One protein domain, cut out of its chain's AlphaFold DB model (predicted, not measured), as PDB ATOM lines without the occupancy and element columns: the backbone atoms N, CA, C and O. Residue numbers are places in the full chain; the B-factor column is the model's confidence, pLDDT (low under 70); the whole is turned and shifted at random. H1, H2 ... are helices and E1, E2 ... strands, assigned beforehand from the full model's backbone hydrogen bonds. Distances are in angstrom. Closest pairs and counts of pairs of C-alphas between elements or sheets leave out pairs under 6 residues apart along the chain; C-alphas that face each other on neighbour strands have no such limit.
ATOM      1  N   ASN A 552      25.422  32.354 -10.909       58.91
ATOM      2  CA  ASN A 552      24.654  31.303 -11.595       58.91
ATOM      3  C   ASN A 552      23.364  30.921 -10.838       58.91
ATOM      4  O   ASN A 552      22.479  30.269 -11.403       58.91
ATOM      5  N   ASP A 553      23.256  31.317  -9.567       60.97
ATOM      6  CA  ASP A 553      22.086  31.091  -8.731       60.97
ATOM      7  C   ASP A 553      20.881  31.877  -9.247       60.97
ATOM      8  O   ASP A 553      20.906  33.094  -9.407       60.97
ATOM      9  N   ARG A 554      19.775  31.169  -9.487       73.50
ATOM     10  CA  ARG A 554      18.538  31.755 -10.031       73.50
ATOM     11  C   ARG A 554      17.658  32.423  -8.967       73.50
ATOM     12  O   ARG A 554      16.509  32.743  -9.263       73.50
ATOM     13  N   ILE A 555      18.176  32.578  -7.749       84.12
ATOM     14  CA  ILE A 555      17.437  32.943  -6.538       84.12
ATOM     15  C   ILE A 555      18.213  34.044  -5.812       84.12
ATOM     16  O   ILE A 555      19.386  33.856  -5.500       84.12
ATOM     17  N   LEU A 556      17.572  35.181  -5.543       84.94
ATOM     18  CA  LEU A 556      18.181  36.299  -4.816       84.94
ATOM     19  C   LEU A 556      18.015  36.096  -3.303       84.94
ATOM     20  O   LEU A 556      16.919  35.759  -2.854       84.94
ATOM     21  N   THR A 557      19.070  36.297  -2.514       86.94
ATOM     22  CA  THR A 557      18.963  36.243  -1.045       86.94
ATOM     23  C   THR A 557      18.524  37.608  -0.526       86.94
ATOM     24  O   THR A 557      19.169  38.614  -0.823       86.94
ATOM     25  N   CYS A 558      17.426  37.656   0.226       87.12
ATOM     26  CA  CYS A 558      16.801  38.909   0.640       87.12
ATOM     27  C   CYS A 558      16.404  38.954   2.119       87.12
ATOM     28  O   CYS A 558      16.022  37.949   2.715       87.12
ATOM     29  N   THR A 559      16.397  40.164   2.665       86.81
ATOM     30  CA  THR A 559      15.809  40.531   3.959       86.81
ATOM     31  C   THR A 559      14.703  41.565   3.747       86.81
ATOM     32  O   THR A 559      14.449  42.015   2.626       86.81
ATOM     33  N   TYR A 560      13.998  41.903   4.825       84.56
ATOM     34  CA  TYR A 560      12.920  42.886   4.826       84.56
ATOM     35  C   TYR A 560      13.192  43.961   5.872       84.56
ATOM     36  O   TYR A 560      13.547  43.639   7.005       84.56
ATOM     37  N   ASP A 561      12.971  45.218   5.498       80.56
ATOM     38  CA  ASP A 561      12.867  46.315   6.462       80.56
ATOM     39  C   ASP A 561      11.512  46.267   7.199       80.56
ATOM     40  O   ASP A 561      10.538  45.669   6.731       80.56
ATOM     41  N   SER A 562      11.437  46.975   8.320       74.31
ATOM     42  CA  SER A 562      10.227  47.391   9.033       74.31
ATOM     43  C   SER A 562       9.105  47.906   8.110       74.31
ATOM     44  O   SER A 562       7.940  47.548   8.293       74.31
ATOM     45  N   GLU A 563       9.453  48.662   7.065       77.12
ATOM     46  CA  GLU A 563       8.524  49.191   6.050       77.12
ATOM     47  C   GLU A 563       8.158  48.180   4.938       77.12
ATOM     48  O   GLU A 563       7.445  48.507   3.991       77.12
ATOM     49  N   LYS A 564       8.593  46.916   5.061       81.25
ATOM     50  CA  LYS A 564       8.383  45.808   4.101       81.25
ATOM     51  C   LYS A 564       9.036  46.014   2.730       81.25
ATOM     52  O   LYS A 564       8.625  45.399   1.740       81.25
ATOM     53  N   HIS A 565      10.081  46.835   2.683       85.06
ATOM     54  CA  HIS A 565      10.973  46.943   1.535       85.06
ATOM     55  C   HIS A 565      11.815  45.674   1.378       85.06
ATOM     56  O   HIS A 565      12.374  45.173   2.354       85.06
ATOM     57  N   LEU A 566      11.906  45.162   0.148       83.38
ATOM     58  CA  LEU A 566      12.703  43.977  -0.174       83.38
ATOM     59  C   LEU A 566      14.173  44.367  -0.403       83.38
ATOM     60  O   LEU A 566      14.500  45.001  -1.412       83.38
ATOM     61  N   ILE A 567      15.045  43.981   0.530       85.00
ATOM     62  CA  ILE A 567      16.477  44.312   0.547       85.00
ATOM     63  C   ILE A 567      17.302  43.114   0.067       85.00
ATOM     64  O   ILE A 567      17.093  41.986   0.501       85.00
ATOM     65  N   ASP A 568      18.261  43.361  -0.819       86.00
ATOM     66  CA  ASP A 568      19.277  42.404  -1.261       86.00
ATOM     67  C   ASP A 568      20.362  42.204  -0.186       86.00
ATOM     68  O   ASP A 568      21.074  43.148   0.164       86.00
ATOM     69  N   CYS A 569      20.516  40.975   0.315       83.88
ATOM     70  CA  CYS A 569      21.485  40.638   1.364       83.88
ATOM     71  C   CYS A 569      22.947  40.725   0.915       83.88
ATOM     72  O   CYS A 569      23.808  40.967   1.755       83.88
ATOM     73  N   ASP A 570      23.245  40.530  -0.374       81.12
ATOM     74  CA  ASP A 570      24.629  40.548  -0.869       81.12
ATOM     75  C   ASP A 570      25.233  41.965  -0.864       81.12
ATOM     76  O   ASP A 570      26.449  42.124  -0.950       81.12
ATOM     77  N   MET A 571      24.384  42.998  -0.806       80.06
ATOM     78  CA  MET A 571      24.761  44.392  -1.079       80.06
ATOM     79  C   MET A 571      24.085  45.431  -0.167       80.06
ATOM     80  O   MET A 571      24.428  46.609  -0.250       80.06
ATOM     81  N   GLY A 572      23.099  45.046   0.649       81.75
ATOM     82  CA  GLY A 572      22.384  45.944   1.566       81.75
ATOM     83  C   GLY A 572      21.471  46.980   0.895       81.75
ATOM     84  O   GLY A 572      21.237  48.037   1.473       81.75
ATOM     85  N   LEU A 573      20.974  46.722  -0.323       84.12
ATOM     86  CA  LEU A 573      20.179  47.691  -1.098       84.12
ATOM     87  C   LEU A 573      18.738  47.226  -1.336       84.12
ATOM     88  O   LEU A 573      18.505  46.083  -1.734       84.12
ATOM     89  N   CYS A 574      17.779  48.141  -1.179       87.62
ATOM     90  CA  CYS A 574      16.394  47.942  -1.606       87.62
ATOM     91  C   CYS A 574      16.306  47.724  -3.123       87.62
ATOM     92  O   CYS A 574      16.961  48.418  -3.904       87.62
ATOM     93  N   LEU A 575      15.434  46.814  -3.557       86.06
ATOM     94  CA  LEU A 575      15.034  46.733  -4.960       86.06
ATOM     95  C   LEU A 575      14.114  47.910  -5.309       86.06
ATOM     96  O   LEU A 575      13.118  48.147  -4.622       86.06
ATOM     97  N   LEU A 576      14.444  48.623  -6.389       84.75
ATOM     98  CA  LEU A 576      13.729  49.816  -6.853       84.75
ATOM     99  C   LEU A 576      12.920  49.533  -8.127       84.75
ATOM    100  O   LEU A 576      13.326  48.720  -8.966       84.75
ATOM    101  N   ASP A 577      11.792  50.225  -8.274       81.38
ATOM    102  CA  ASP A 577      10.928  50.183  -9.452       81.38
ATOM    103  C   ASP A 577      11.484  51.013 -10.630       81.38
ATOM    104  O   ASP A 577      12.581  51.570 -10.577       81.38
ATOM    105  N   GLU A 578      10.731  51.096 -11.734       76.44
ATOM    106  CA  GLU A 578      11.163  51.838 -12.931       76.44
ATOM    107  C   GLU A 578      11.101  53.377 -12.750       76.44
ATOM    108  O   GLU A 578      11.537  54.104 -13.639       76.44
ATOM    109  N   ASN A 579      10.641  53.863 -11.586       77.56
ATOM    110  CA  ASN A 579      10.658  55.265 -11.153       77.56
ATOM    111  C   ASN A 579      11.703  55.537 -10.043       77.56
ATOM    112  O   ASN A 579      11.798  56.664  -9.560       77.56
ATOM    113  N   GLY A 580      12.470  54.526  -9.613       77.00
ATOM    114  CA  GLY A 580      13.451  54.637  -8.525       77.00
ATOM    115  C   GLY A 580      12.875  54.520  -7.106       77.00
ATOM    116  O   GLY A 580      13.599  54.765  -6.143       77.00
ATOM    117  N   SER A 581      11.604  54.141  -6.950       82.69
ATOM    118  CA  SER A 581      10.956  53.955  -5.643       82.69
ATOM    119  C   SER A 581      11.145  52.524  -5.117       82.69
ATOM    120  O   SER A 581      11.052  51.583  -5.908       82.69
ATOM    121  N   PRO A 582      11.383  52.305  -3.810       85.75
ATOM    122  CA  PRO A 582      11.490  50.959  -3.243       85.75
ATOM    123  C   PRO A 582      10.229  50.106  -3.443       85.75
ATOM    124  O   PRO A 582       9.105  50.573  -3.256       85.75
ATOM    125  N   PHE A 583      10.403  48.822  -3.764       83.69
ATOM    126  CA  PHE A 583       9.291  47.871  -3.776       83.69
ATOM    127  C   PHE A 583       8.867  47.507  -2.346       83.69
ATOM    128  O   PHE A 583       9.539  46.725  -1.668       83.69
ATOM    129  N   VAL A 584       7.711  48.020  -1.922       83.25
ATOM    130  CA  VAL A 584       6.937  47.483  -0.790       83.25
ATOM    131  C   VAL A 584       6.293  46.168  -1.235       83.25
ATOM    132  O   VAL A 584       5.572  46.147  -2.233       83.25
ATOM    133  N   VAL A 585       6.541  45.069  -0.516       82.50
ATOM    134  CA  VAL A 585       6.063  43.727  -0.902       82.50
ATOM    135  C   VAL A 585       5.159  43.144   0.183       82.50
ATOM    136  O   VAL A 585       5.540  43.071   1.352       82.50
ATOM    137  N   SER A 586       3.955  42.693  -0.185       83.12
ATOM    138  CA  SER A 586       3.041  42.040   0.762       83.12
ATOM    139  C   SER A 586       3.462  40.600   1.092       83.12
ATOM    140  O   SER A 586       4.127  39.933   0.302       83.12
ATOM    141  N   GLU A 587       3.010  40.066   2.233       81.19
ATOM    142  CA  GLU A 587       3.253  38.661   2.619       81.19
ATOM    143  C   GLU A 587       2.742  37.650   1.571       81.19
ATOM    144  O   GLU A 587       3.349  36.599   1.358       81.19
ATOM    145  N   GLN A 588       1.662  37.980   0.855       80.88
ATOM    146  CA  GLN A 588       1.110  37.126  -0.200       80.88
ATOM    147  C   GLN A 588       1.983  37.116  -1.467       80.88
ATOM    148  O   GLN A 588       2.090  36.088  -2.138       80.88
ATOM    149  N   GLU A 589       2.613  38.242  -1.802       81.38
ATOM    150  CA  GLU A 589       3.558  38.360  -2.919       81.38
ATOM    151  C   GLU A 589       4.914  37.739  -2.565       81.38
ATOM    152  O   GLU A 589       5.469  36.975  -3.350       81.38
ATOM    153  N   LYS A 590       5.397  37.971  -1.341       83.44
ATOM    154  CA  LYS A 590       6.553  37.302  -0.727       83.44
ATOM    155  C   LYS A 590       6.453  35.779  -0.841       83.44
ATOM    156  O   LYS A 590       7.372  35.141  -1.357       83.44
ATOM    157  N   ALA A 591       5.316  35.196  -0.450       80.44
ATOM    158  CA  ALA A 591       5.069  33.761  -0.590       80.44
ATOM    159  C   ALA A 591       5.140  33.284  -2.057       80.44
ATOM    160  O   ALA A 591       5.739  32.245  -2.337       80.44
ATOM    161  N   GLN A 592       4.597  34.060  -3.005       83.12
ATOM    162  CA  GLN A 592       4.664  33.744  -4.439       83.12
ATOM    163  C   GLN A 592       6.093  33.824  -4.993       83.12
ATOM    164  O   GLN A 592       6.507  32.929  -5.726       83.12
ATOM    165  N   LEU A 593       6.883  34.836  -4.621       84.94
ATOM    166  CA  LEU A 593       8.272  34.989  -5.074       84.94
ATOM    167  C   LEU A 593       9.179  33.853  -4.571       84.94
ATOM    168  O   LEU A 593      10.046  33.384  -5.315       84.94
ATOM    169  N   ILE A 594       8.942  33.362  -3.349       85.38
ATOM    170  CA  ILE A 594       9.603  32.167  -2.801       85.38
ATOM    171  C   ILE A 594       9.145  30.909  -3.558       85.38
ATOM    172  O   ILE A 594       9.977  30.115  -4.000       85.38
ATOM    173  N   GLN A 595       7.836  30.743  -3.789       84.81
ATOM    174  CA  GLN A 595       7.280  29.606  -4.539       84.81
ATOM    175  C   GLN A 595       7.798  29.546  -5.989       84.81
ATOM    176  O   GLN A 595       8.078  28.465  -6.508       84.81
ATOM    177  N   MET A 596       7.983  30.704  -6.629       81.19
ATOM    178  CA  MET A 596       8.586  30.849  -7.959       81.19
ATOM    179  C   MET A 596      10.110  30.647  -7.973       81.19
ATOM    180  O   MET A 596      10.706  30.676  -9.050       81.19
ATOM    181  N   LYS A 597      10.745  30.441  -6.808       83.19
ATOM    182  CA  LYS A 597      12.205  30.373  -6.623       83.19
ATOM    183  C   LYS A 597      12.933  31.600  -7.185       83.19
ATOM    184  O   LYS A 597      13.985  31.465  -7.796       83.19
ATOM    185  N   LEU A 598      12.358  32.791  -7.000       82.94
ATOM    186  CA  LEU A 598      12.984  34.066  -7.366       82.94
ATOM    187  C   LEU A 598      13.739  34.691  -6.190       82.94
ATOM    188  O   LEU A 598      14.775  35.315  -6.407       82.94
ATOM    189  N   ILE A 599      13.248  34.494  -4.961       85.50
ATOM    190  CA  ILE A 599      13.909  34.948  -3.730       85.50
ATOM    191  C   ILE A 599      14.022  33.822  -2.697       85.50
ATOM    192  O   ILE A 599      13.178  32.924  -2.643       85.50
ATOM    193  N   LYS A 600      15.044  33.910  -1.848       87.38
ATOM    194  CA  LYS A 600      15.201  33.173  -0.592       87.38
ATOM    195  C   LYS A 600      15.296  34.219   0.517       87.38
ATOM    196  O   LYS A 600      16.114  35.126   0.412       87.38
ATOM    197  N   ILE A 601      14.490  34.091   1.567       84.50
ATOM    198  CA  ILE A 601      14.656  34.932   2.758       84.50
ATOM    199  C   ILE A 601      15.755  34.338   3.640       84.50
ATOM    200  O   ILE A 601      15.896  33.110   3.705       84.50
ATOM    201  N   ASN A 602      16.548  35.213   4.251       73.50
ATOM    202  CA  ASN A 602      17.587  34.860   5.215       73.50
ATOM    203  C   ASN A 602      17.144  35.161   6.650       73.50
ATOM    204  O   ASN A 602      16.445  36.182   6.828       73.50
TER     205      ASN A 602
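What this domain is: This is residues 552 to 602 of the 602 residues of an uncharacterized protein of Paramecium tetraurelia (UniProt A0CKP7). With little regular structure, this is a small, rounded body: a three-stranded sheet, E2, E1, E3 in order, with one short helix, H1, grazing it near edge strand E3, and a long loop, residues 569 to 586, running from E2 to H1. Of 51 printed residues, 20 lie in named elements, E1, E2, H1, E3 along the chain; the class is mixed, and so is the sheet. It is compact, radius of gyration of the C-alphas 10.5 A, spanning 26 by 24 by 21 A.

Where its parts are: E1, residues 556 to 560, begins at C-alpha (18.181, 36.299, -4.816) and measures 12.8 A. E2 is residues 566 to 568, 6.8 A; E3 is 599 to 601, 6.5 A, ending at C-alpha (14.656, 34.932, 2.758). H1, residues 587 to 595, measures 12.2 A.

How they stand to each other: Pairing is staggered: E1 is parallel to E3 over 556 to 558, at 47 degrees, with N 600 and O 556 2.8 A apart. Over 558 to 560 it is antiparallel to E2, a hairpin at 130 degrees, with N 559 and O 567 2.9 A apart. H1 only grazes the sheet, with residues 590 to 594; its closest C-alphas to E3 are Leu 593 and Ile 599, 5.8 A. In H1 every O i to N i+4 pair is within hydrogen-bond range.

The domain as a whole: The C-alphas farthest apart, Asn 552 and Ser 562, are 29.9 A apart. The printed part has no cut; the link E2 to H1 is long. Residues 552 to 553 have pLDDT under 70.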